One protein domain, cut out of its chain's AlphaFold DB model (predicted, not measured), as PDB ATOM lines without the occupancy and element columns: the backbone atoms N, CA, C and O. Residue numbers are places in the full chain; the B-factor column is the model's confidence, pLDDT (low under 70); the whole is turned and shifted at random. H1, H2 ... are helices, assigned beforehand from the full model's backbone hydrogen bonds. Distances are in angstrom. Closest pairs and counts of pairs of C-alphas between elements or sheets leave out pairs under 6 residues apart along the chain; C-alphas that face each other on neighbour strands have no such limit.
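This is residues 56 to 135 of the 135 residues of an uncharacterized protein of Botryobasidium botryosum FD-172 SS1 (UniProt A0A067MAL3). One long helix, H1, has a helical hairpin of H3 and H4 packed on the first half of its length, while H2 crosses it farther along; the centres of H1, H3 and H4 make a triangle. The link from H1 to H2 lies at one end of the long axis and the link from H3 to H4 at the other. The printed part has 80 residues with four named helices, H1, H2, H3, H4 in chain order, and no named strand: the class is all helix. It is compact, with a radius of gyration of the C-alphas of 13.0 A, yet elongated, spanning 38 by 23 by 19 A.

H1, residues 56 to 74, is 27.2 A long and begins with C-alpha 56 at (-89.601, 49.237, 112.903). H2, residues 81 to 93, is 18.3 A long. H3, residues 96 to 107, is 15.7 A long. H4, residues 117 to 129, is 18.4 A long and ends with C-alpha 129 at (-71.493, 53.503, 116.814).

H1 is the hub, touching the three other helices, and the helix packing is mostly crossed, with one of four tilts shallow. With residues 63 to 71 alone it touches H2, opposite ways at a steep tilt of 68 degrees, only just short of about perpendicular; the closest C-alphas, of Cys 67 and Val 87, are 5.9 A apart. With residues 58 to 63 alone H1 touches H3, opposite ways at a steep 46 degrees; C-alphas 59 and 101 are closest, at 6.4 A. H4 touches H1 the same way at a steep 48 degrees, closest at C-alphas 62 and 127, 5.8 A. The hairpin H3 and H4 touch at a shallow tilt of 26 degrees, closest at C-alphas 100 and 126, 6.7 A. H2 and H4 are apart. In H1, H2, H3 and H4 every O i to N i+4 pair is within hydrogen-bond range.

The C-alphas farthest apart, of Gly 77 and Ile 111, are 40.1 A apart. The printed part has no cut and no long link. Residues 74 to 78 and 131 to 135 are under pLDDT 70.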
ATOM      1  N   GLN A  56     -89.313  47.872 113.355       83.75
ATOM      2  CA  GLN A  56     -89.601  49.237 112.903       83.75
ATOM      3  C   GLN A  56     -89.582  50.242 114.055       83.75
ATOM      4  O   GLN A  56     -89.042  51.341 113.938       83.75
ATOM      5  N   VAL A  57     -90.150  49.857 115.200       79.31
ATOM      6  CA  VAL A  57     -90.247  50.752 116.353       79.31
ATOM      7  C   VAL A  57     -88.876  50.960 117.013       79.31
ATOM      8  O   VAL A  57     -88.564  52.070 117.449       79.31
ATOM      9  N   LEU A  58     -88.025  49.924 117.027       82.62
ATOM     10  CA  LEU A  58     -86.627  50.034 117.461       82.62
ATOM     11  C   LEU A  58     -85.820  50.948 116.539       82.62
ATOM     12  O   LEU A  58     -85.126  51.843 117.019       82.62
ATOM     13  N   ASN A  59     -85.949  50.750 115.230       87.25
ATOM     14  CA  ASN A  59     -85.243  51.526 114.218       87.25
ATOM     15  C   ASN A  59     -85.640  53.005 114.245       87.25
ATOM     16  O   ASN A  59     -84.777  53.880 114.246       87.25
ATOM     17  N   MET A  60     -86.935  53.291 114.393       83.69
ATOM     18  CA  MET A  60     -87.428  54.649 114.614       83.69
ATOM     19  C   MET A  60     -86.816  55.270 115.882       83.69
ATOM     20  O   MET A  60     -86.369  56.416 115.859       83.69
ATOM     21  N   GLY A  61     -86.756  54.515 116.985       81.94
ATOM     22  CA  GLY A  61     -86.132  54.972 118.228       81.94
ATOM     23  C   GLY A  61     -84.637  55.274 118.075       81.94
ATOM     24  O   GLY A  61     -84.176  56.311 118.553       81.94
ATOM     25  N   ALA A  62     -83.899  54.407 117.377       85.44
ATOM     26  CA  ALA A  62     -82.476  54.592 117.098       85.44
ATOM     27  C   ALA A  62     -82.223  55.828 116.224       85.44
ATOM     28  O   ALA A  62     -81.406  56.671 116.588       85.44
ATOM     29  N   CYS A  63     -82.976  55.986 115.132       86.19
ATOM     30  CA  CYS A  63     -82.881  57.138 114.234       86.19
ATOM     31  C   CYS A  63     -83.076  58.462 114.986       86.19
ATOM     32  O   CYS A  63     -82.257  59.376 114.871       86.19
ATOM     33  N   VAL A  64     -84.139  58.561 115.795       83.38
ATOM     34  CA  VAL A  64     -84.418  59.765 116.592       83.38
ATOM     35  C   VAL A  64     -83.293  60.027 117.592       83.38
ATOM     36  O   VAL A  64     -82.851  61.167 117.721       83.38
ATOM     37  N   ALA A  65     -82.794  58.994 118.274       82.50
ATOM     38  CA  ALA A  65     -81.711  59.139 119.243       82.50
ATOM     39  C   ALA A  65     -80.403  59.622 118.595       82.50
ATOM     40  O   ALA A  65     -79.758  60.520 119.139       82.50
ATOM     41  N   ILE A  66     -80.040  59.079 117.430       84.06
ATOM     42  CA  ILE A  66     -78.854  59.492 116.666       84.06
ATOM     43  C   ILE A  66     -78.996  60.951 116.217       84.06
ATOM     44  O   ILE A  66     -78.134  61.774 116.526       84.06
ATOM     45  N   CYS A  67     -80.107  61.300 115.560       83.25
ATOM     46  CA  CYS A  67     -80.335  62.653 115.047       83.25
ATOM     47  C   CYS A  67     -80.348  63.698 116.174       83.25
ATOM     48  O   CYS A  67     -79.688  64.733 116.075       83.25
ATOM     49  N   CYS A  68     -81.047  63.418 117.278       78.62
ATOM     50  CA  CYS A  68     -81.040  64.291 118.451       78.62
ATOM     51  C   CYS A  68     -79.649  64.375 119.089       78.62
ATOM     52  O   CYS A  68     -79.229  65.465 119.468       78.62
ATOM     53  N   GLY A  69     -78.916  63.262 119.175       77.75
ATOM     54  CA  GLY A  69     -77.548  63.239 119.691       77.75
ATOM     55  C   GLY A  69     -76.612  64.163 118.910       77.75
ATOM     56  O   GLY A  69     -75.884  64.946 119.516       77.75
ATOM     57  N   ILE A  70     -76.695  64.141 117.578       78.69
ATOM     58  CA  ILE A  70     -75.929  65.030 116.691       78.69
ATOM     59  C   ILE A  70     -76.315  66.491 116.922       78.69
ATOM     60  O   ILE A  70     -75.445  67.343 117.097       78.69
ATOM     61  N   LEU A  71     -77.613  66.800 116.965       77.44
ATOM     62  CA  LEU A  71     -78.083  68.170 117.193       77.44
ATOM     63  C   LEU A  71     -77.610  68.718 118.539       77.44
ATOM     64  O   LEU A  71     -77.119  69.845 118.594       77.44
ATOM     65  N   CYS A  72     -77.706  67.913 119.599       74.88
ATOM     66  CA  CYS A  72     -77.215  68.274 120.925       74.88
ATOM     67  C   CYS A  72     -75.691  68.446 120.964       74.88
ATOM     68  O   CYS A  72     -75.201  69.239 121.761       74.88
ATOM     69  N   TRP A  73     -74.939  67.723 120.129       73.62
ATOM     70  CA  TRP A  73     -73.481  67.836 120.077       73.62
ATOM     71  C   TRP A  73     -73.009  69.074 119.306       73.62
ATOM     72  O   TRP A  73     -72.065  69.744 119.723       73.62
ATOM     73  N   HIS A  74     -73.660  69.391 118.185       69.44
ATOM     74  CA  HIS A  74     -73.214  70.447 117.271       69.44
ATOM     75  C   HIS A  74     -73.842  71.822 117.530       69.44
ATOM     76  O   HIS A  74     -73.301  72.825 117.056       69.44
ATOM     77  N   ARG A  75     -74.972  71.916 118.246       64.31
ATOM     78  CA  ARG A  75     -75.653  73.199 118.478       64.31
ATOM     79  C   ARG A  75     -75.828  73.530 119.952       64.31
ATOM     80  O   ARG A  75     -76.585  72.888 120.667       64.31
ATOM     81  N   ALA A  76     -75.242  74.657 120.350       54.25
ATOM     82  CA  ALA A  76     -75.626  75.379 121.555       54.25
ATOM     83  C   ALA A  76     -76.790  76.330 121.212       54.25
ATOM     84  O   ALA A  76     -76.572  77.462 120.783       54.25
ATOM     85  N   GLY A  77     -78.035  75.862 121.314       65.00
ATOM     86  CA  GLY A  77     -79.208  76.691 121.019       65.00
ATOM     87  C   GLY A  77     -80.524  75.921 120.994       65.00
ATOM     88  O   GLY A  77     -80.561  74.717 121.236       65.00
ATOM     89  N   VAL A  78     -81.617  76.629 120.697       68.06
ATOM     90  CA  VAL A  78     -82.939  76.012 120.512       68.06
ATOM     91  C   VAL A  78     -82.894  75.138 119.259       68.06
ATOM     92  O   VAL A  78     -82.684  75.644 118.160       68.06
ATOM     93  N   ILE A  79     -83.072  73.828 119.436       70.69
ATOM     94  CA  ILE A  79     -83.143  72.860 118.340       70.69
ATOM     95  C   ILE A  79     -84.537  72.945 117.716       70.69
ATOM     96  O   ILE A  79     -85.540  72.685 118.385       70.69
ATOM     97  N   GLY A  80     -84.594  73.331 116.442       74.38
ATOM     98  CA  GLY A  80     -85.830  73.388 115.667       74.38
ATOM     99  C   GLY A  80     -86.176  72.060 114.995       74.38
ATOM    100  O   GLY A  80     -85.355  71.149 114.868       74.38
ATOM    101  N   VAL A  81     -87.407  71.966 114.497       73.88
ATOM    102  CA  VAL A  81     -87.870  70.804 113.719       73.88
ATOM    103  C   VAL A  81     -87.168  70.760 112.354       73.88
ATOM    104  O   VAL A  81     -86.892  69.691 111.813       73.88
ATOM    105  N   GLU A  82     -86.837  71.924 111.803       82.00
ATOM    106  CA  GLU A  82     -86.072  72.086 110.567       82.00
ATOM    107  C   GLU A  82     -84.644  71.557 110.721       82.00
ATOM    108  O   GLU A  82     -84.103  70.947 109.801       82.00
ATOM    109  N   ASP A  83     -84.054  71.738 111.905       80.88
ATOM    110  CA  ASP A  83     -82.721  71.229 112.206       80.88
ATOM    111  C   ASP A  83     -82.725  69.706 112.279       80.88
ATOM    112  O   ASP A  83     -81.844  69.061 111.710       80.88
ATOM    113  N   PHE A  84     -83.757  69.131 112.907       81.81
ATOM    114  CA  PHE A  84     -83.968  67.687 112.897       81.81
ATOM    115  C   PHE A  84     -84.127  67.150 111.481       81.81
ATOM    116  O   PHE A  84     -83.481  66.166 111.142       81.81
ATOM    117  N   GLN A  85     -84.925  67.811 110.642       84.06
ATOM    118  CA  GLN A  85     -85.100  67.390 109.255       84.06
ATOM    119  C   GLN A  85     -83.775  67.379 108.499       84.06
ATOM    120  O   GLN A  85     -83.463  66.399 107.840       84.06
ATOM    121  N   ARG A  86     -82.971  68.437 108.638       86.31
ATOM    122  CA  ARG A  86     -81.671  68.522 107.971       86.31
ATOM    123  C   ARG A  86     -80.724  67.406 108.411       86.31
ATOM    124  O   ARG A  86     -80.021  66.843 107.579       86.31
ATOM    125  N   VAL A  87     -80.690  67.099 109.709       86.94
ATOM    126  CA  VAL A  87     -79.866  65.999 110.232       86.94
ATOM    127  C   VAL A  87     -80.418  64.642 109.805       86.94
ATOM    128  O   VAL A  87     -79.636  63.759 109.478       86.94
ATOM    129  N   TYR A  88     -81.740  64.483 109.756       86.31
ATOM    130  CA  TYR A  88     -82.389  63.270 109.267       86.31
ATOM    131  C   TYR A  88     -82.091  63.017 107.783       86.31
ATOM    132  O   TYR A  88     -81.738  61.901 107.411       86.31
ATOM    133  N   ASP A  89     -82.178  64.049 106.946       88.25
ATOM    134  CA  ASP A  89     -81.865  63.933 105.522       88.25
ATOM    135  C   ASP A  89     -80.388  63.530 105.341       88.25
ATOM    136  O   ASP A  89     -80.093  62.584 104.615       88.25
ATOM    137  N   HIS A  90     -79.469  64.140 106.102       88.69
ATOM    138  CA  HIS A  90     -78.054  63.739 106.128       88.69
ATOM    139  C   HIS A  90     -77.837  62.310 106.661       88.69
ATOM    140  O   HIS A  90     -76.979  61.575 106.174       88.69
ATOM    141  N   TYR A  91     -78.619  61.883 107.653       87.44
ATOM    142  CA  TYR A  91     -78.588  60.521 108.191       87.44
ATOM    143  C   TYR A  91     -78.973  59.468 107.145       87.44
ATOM    144  O   TYR A  91     -78.307  58.435 107.050       87.44
ATOM    145  N   GLU A  92     -79.996  59.726 106.331       87.06
ATOM    146  CA  GLU A  92     -80.349  58.826 105.227       87.06
ATOM    147  C   GLU A  92     -79.308  58.901 104.097       87.06
ATOM    148  O   GLU A  92     -78.838  57.861 103.637       87.06
ATOM    149  N   ASP A  93     -78.887  60.103 103.690       88.12
ATOM    150  CA  ASP A  93     -77.964  60.293 102.558       88.12
ATOM    151  C   ASP A  93     -76.544  59.764 102.840       88.12
ATOM    152  O   ASP A  93     -75.826  59.370 101.921       88.12
ATOM    153  N   SER A  94     -76.132  59.710 104.111       87.25
ATOM    154  CA  SER A  94     -74.844  59.136 104.531       87.25
ATOM    155  C   SER A  94     -74.811  57.601 104.529       87.25
ATOM    156  O   SER A  94     -73.750  57.019 104.758       87.25
ATOM    157  N   GLY A  95     -75.948  56.930 104.310       87.12
ATOM    158  CA  GLY A  95     -76.072  55.471 104.415       87.12
ATOM    159  C   GLY A  95     -76.119  54.949 105.858       87.12
ATOM    160  O   GLY A  95     -76.242  53.743 106.079       87.12
ATOM    161  N   ALA A  96     -76.076  55.833 106.861       88.38
ATOM    162  CA  ALA A  96     -76.196  55.442 108.263       88.38
ATOM    163  C   ALA A  96     -77.549  54.779 108.556       88.38
ATOM    164  O   ALA A  96     -77.603  53.814 109.315       88.38
ATOM    165  N   GLY A  97     -78.618  55.241 107.894       88.00
ATOM    166  CA  GLY A  97     -79.932  54.598 107.921       88.00
ATOM    167  C   GLY A  97     -79.893  53.112 107.567       88.00
ATOM    168  O   GLY A  97     -80.452  52.292 108.297       88.00
ATOM    169  N   ASP A  98     -79.194  52.752 106.493       89.69
ATOM    170  CA  ASP A  98     -79.066  51.360 106.054       89.69
ATOM    171  C   ASP A  98     -78.252  50.520 107.038       89.69
ATOM    172  O   ASP A  98     -78.651  49.401 107.371       89.69
ATOM    173  N   HIS A  99     -77.153  51.065 107.561       89.56
ATOM    174  CA  HIS A  99     -76.324  50.366 108.544       89.56
ATOM    175  C   HIS A  99     -77.060  50.124 109.865       89.56
ATOM    176  O   HIS A  99     -76.991  49.023 110.412       89.56
ATOM    177  N   VAL A 100     -77.825  51.103 110.355       89.88
ATOM    178  CA  VAL A 100     -78.642  50.947 111.568       89.88
ATOM    179  C   VAL A 100     -79.739  49.904 111.352       89.88
ATOM    180  O   VAL A 100     -79.929  49.041 112.211       89.88
ATOM    181  N   ARG A 101     -80.420  49.918 110.195       90.81
ATOM    182  CA  ARG A 101     -81.410  48.886 109.842       90.81
ATOM    183  C   ARG A 101     -80.785  47.487 109.826       90.81
ATOM    184  O   ARG A 101     -81.362  46.564 110.402       90.81
ATOM    185  N   ALA A 102     -79.610  47.337 109.212       89.81
ATOM    186  CA  ALA A 102     -78.880  46.071 109.170       89.81
ATOM    187  C   ALA A 102     -78.467  45.602 110.574       89.81
ATOM    188  O   ALA A 102     -78.769  44.473 110.955       89.81
ATOM    189  N   ALA A 103     -77.885  46.489 111.384       90.00
ATOM    190  CA  ALA A 103     -77.470  46.180 112.751       90.00
ATOM    191  C   ALA A 103     -78.652  45.799 113.657       90.00
ATOM    192  O   ALA A 103     -78.523  44.936 114.525       90.00
ATOM    193  N   ILE A 104     -79.825  46.406 113.456       89.75
ATOM    194  CA  ILE A 104     -81.047  46.028 114.177       89.75
ATOM    195  C   ILE A 104     -81.540  44.654 113.725       89.75
ATOM    196  O   ILE A 104     -81.881  43.838 114.577       89.75
ATOM    197  N   ARG A 105     -81.539  44.373 112.418       89.31
ATOM    198  CA  ARG A 105     -81.935  43.068 111.871       89.31
ATOM    199  C   ARG A 105     -81.028  41.933 112.348       89.31
ATOM    200  O   ARG A 105     -81.514  40.859 112.665       89.31
ATOM    201  N   GLU A 106     -79.722  42.165 112.417       88.31
ATOM    202  CA  GLU A 106     -78.764  41.193 112.964       88.31
ATOM    203  C   GLU A 106     -78.831  41.118 114.494       88.31
ATOM    204  O   GLU A 106     -78.498  40.108 115.117       88.31
ATOM    205  N   GLY A 107     -79.230  42.223 115.123       85.50
ATOM    206  CA  GLY A 107     -79.165  42.397 116.558       85.50
ATOM    207  C   GLY A 107     -80.374  41.869 117.325       85.50
ATOM    208  O   GLY A 107     -80.224  41.536 118.506       85.50
ATOM    209  N   PHE A 108     -81.543  41.820 116.695       87.56
ATOM    210  CA  PHE A 108     -82.825  41.612 117.360       87.56
ATOM    211  C   PHE A 108     -83.698  40.634 116.576       87.56
ATOM    212  O   PHE A 108     -83.841  40.762 115.366       87.56
ATOM    213  N   ASP A 109     -84.335  39.700 117.283       83.38
ATOM    214  CA  ASP A 109     -85.313  38.790 116.688       83.38
ATOM    215  C   ASP A 109     -86.591  39.530 116.287       83.38
ATOM    216  O   ASP A 109     -86.989  40.496 116.933       83.38
ATOM    217  N   ASP A 110     -87.322  39.012 115.304       78.50
ATOM    218  CA  ASP A 110     -88.588  39.595 114.830       78.50
ATOM    219  C   ASP A 110     -89.753  39.434 115.826       78.50
ATOM    220  O   ASP A 110     -90.856  39.941 115.607       78.50
ATOM    221  N   ILE A 111     -89.522  38.717 116.928       75.06
ATOM    222  CA  ILE A 111     -90.510  38.385 117.950       75.06
ATOM    223  C   ILE A 111     -90.143  39.153 119.225       75.06
ATOM    224  O   ILE A 111     -89.328  38.715 120.032       75.06
ATOM    225  N   GLY A 112     -90.731  40.341 119.393       70.50
ATOM    226  CA  GLY A 112     -90.613  41.121 120.631       70.50
ATOM    227  C   GLY A 112     -91.222  40.409 121.857       70.50
ATOM    228  O   GLY A 112     -91.851  39.359 121.714       70.50
ATOM    229  N   PRO A 113     -91.117  40.986 123.074       70.50
ATOM    230  CA  PRO A 113     -90.772  42.381 123.370       70.50
ATOM    231  C   PRO A 113     -89.272  42.655 123.589       70.50
ATOM    232  O   PRO A 113     -88.548  41.848 124.161       70.50
ATOM    233  N   TYR A 114     -88.835  43.862 123.211       74.25
ATOM    234  CA  TYR A 114     -87.463  44.353 123.410       74.25
ATOM    235  C   TYR A 114     -87.365  45.217 124.668       74.25
ATOM    236  O   TYR A 114     -87.435  46.447 124.610       74.25
ATOM    237  N   ASN A 115     -87.319  44.581 125.833       77.25
ATOM    238  CA  ASN A 115     -87.345  45.283 127.119       77.25
ATOM    239  C   ASN A 115     -86.302  44.783 128.124       77.25
ATOM    240  O   ASN A 115     -86.259  45.292 129.247       77.25
ATOM    241  N   THR A 116     -85.461  43.825 127.740       81.94
ATOM    242  CA  THR A 116     -84.387  43.343 128.610       81.94
ATOM    243  C   THR A 116     -83.239  44.352 128.670       81.94
ATOM    244  O   THR A 116     -83.032  45.165 127.766       81.94
ATOM    245  N   MET A 117     -82.466  44.303 129.757       79.88
ATOM    246  CA  MET A 117     -81.296  45.168 129.933       79.88
ATOM    247  C   MET A 117     -80.251  44.953 128.829       79.88
ATOM    248  O   MET A 117     -79.670  45.920 128.346       79.88
ATOM    249  N   GLU A 118     -80.065  43.708 128.394       80.81
ATOM    250  CA  GLU A 118     -79.141  43.340 127.317       80.81
ATOM    251  C   GLU A 118     -79.576  43.925 125.968       80.81
ATOM    252  O   GLU A 118     -78.782  44.565 125.283       80.81
ATOM    253  N   GLN A 119     -80.862  43.807 125.627       81.00
ATOM    254  CA  GLN A 119     -81.431  44.418 124.422       81.00
ATOM    255  C   GLN A 119     -81.290  45.946 124.428       81.00
ATOM    256  O   GLN A 119     -80.955  46.541 123.405       81.00
ATOM    257  N   ASN A 120     -81.492  46.591 125.581       80.56
ATOM    258  CA  ASN A 120     -81.298  48.037 125.712       80.56
ATOM    259  C   ASN A 120     -79.826  48.436 125.531       80.56
ATOM    260  O   ASN A 120     -79.545  49.429 124.863       80.56
ATOM    261  N   ALA A 121     -78.892  47.666 126.098       81.56
ATOM    262  CA  ALA A 121     -77.458  47.901 125.931       81.56
ATOM    263  C   ALA A 121     -77.030  47.732 124.465       81.56
ATOM    264  O   ALA A 121     -76.286  48.560 123.945       81.56
ATOM    265  N   LYS A 122     -77.568  46.719 123.779       85.69
ATOM    266  CA  LYS A 122     -77.322  46.477 122.354       85.69
ATOM    267  C   LYS A 122     -77.847  47.614 121.479       85.69
ATOM    268  O   LYS A 122     -77.128  48.109 120.618       85.69
ATOM    269  N   LEU A 123     -79.066  48.092 121.741       83.81
ATOM    270  CA  LEU A 123     -79.624  49.249 121.034       83.81
ATOM    271  C   LEU A 123     -78.777  50.507 121.263       83.81
ATOM    272  O   LEU A 123     -78.502  51.252 120.325       83.81
ATOM    273  N   LEU A 124     -78.344  50.735 122.506       82.12
ATOM    274  CA  LEU A 124     -77.475  51.857 122.842       82.12
ATOM    275  C   LEU A 124     -76.132  51.768 122.110       82.12
ATOM    276  O   LEU A 124     -75.643  52.785 121.627       82.12
ATOM    277  N   GLN A 125     -75.554  50.573 121.992       84.38
ATOM    278  CA  GLN A 125     -74.325  50.362 121.233       84.38
ATOM    279  C   GLN A 125     -74.505  50.751 119.759       84.38
ATOM    280  O   GLN A 125     -73.720  51.555 119.259       84.38
ATOM    281  N   ILE A 126     -75.578  50.284 119.109       85.38
ATOM    282  CA  ILE A 126     -75.899  50.645 117.717       85.38
ATOM    283  C   ILE A 126     -76.001  52.169 117.565       85.38
ATOM    284  O   ILE A 126     -75.415  52.744 116.649       85.38
ATOM    285  N   ILE A 127     -76.696  52.843 118.487       82.88
ATOM    286  CA  ILE A 127     -76.825  54.309 118.484       82.88
ATOM    287  C   ILE A 127     -75.454  54.987 118.619       82.88
ATOM    288  O   ILE A 127     -75.163  55.944 117.903       82.88
ATOM    289  N   LEU A 128     -74.604  54.516 119.534       79.25
ATOM    290  CA  LEU A 128     -73.302  55.128 119.808       79.25
ATOM    291  C   LEU A 128     -72.283  54.911 118.686       79.25
ATOM    292  O   LEU A 128     -71.458  55.797 118.465       79.25
ATOM    293  N   GLU A 129     -72.338  53.782 117.983       82.75
ATOM    294  CA  GLU A 129     -71.493  53.503 116.814       82.75
ATOM    295  C   GLU A 129     -71.819  54.443 115.644       82.75
ATOM    296  O   GLU A 129     -70.923  54.874 114.922       82.75
ATOM    297  N   HIS A 130     -73.083  54.855 115.526       75.62
ATOM    298  CA  HIS A 130     -73.572  55.704 114.438       75.62
ATOM    299  C   HIS A 130     -73.780  57.168 114.857       75.62
ATOM    300  O   HIS A 130     -74.358  57.956 114.114       75.62
ATOM    301  N   LYS A 131     -73.288  57.579 116.034       65.81
ATOM    302  CA  LYS A 131     -73.473  58.951 116.546       65.81
ATOM    303  C   LYS A 131     -72.666  60.022 115.803       65.81
ATOM    304  O   LYS A 131     -72.877  61.203 116.049       65.81
ATOM    305  N   ASN A 132     -71.701  59.626 114.969       63.88
ATOM    306  CA  ASN A 132     -70.733  60.532 114.346       63.88
ATOM    307  C   ASN A 132     -70.701  60.377 112.821       63.88
ATOM    308  O   ASN A 132     -69.663  60.092 112.230       63.88
ATOM    309  N   ILE A 133     -71.854  60.560 112.183       65.94
ATOM    310  CA  ILE A 133     -72.043  60.473 110.722       65.94
ATOM    311  C   ILE A 133     -71.430  61.656 109.939       65.94
ATOM    312  O   ILE A 133     -71.919  62.020 108.875       65.94
ATOM    313  N   GLY A 134     -70.346  62.250 110.453       53.16
ATOM    314  CA  GLY A 134     -69.545  63.267 109.765       53.16
ATOM    315  C   GLY A 134     -70.341  64.494 109.317       53.16
ATOM    316  O   GLY A 134     -70.389  64.769 108.120       53.16
ATOM    317  N   VAL A 135     -70.976  65.195 110.264       47.38
ATOM    318  CA  VAL A 135     -71.698  66.461 110.018       47.38
ATOM    319  C   VAL A 135     -70.815  67.668 110.311       47.38
ATOM    320  O   VAL A 135     -70.101  67.640 111.340       47.38
TER     321      VAL A 135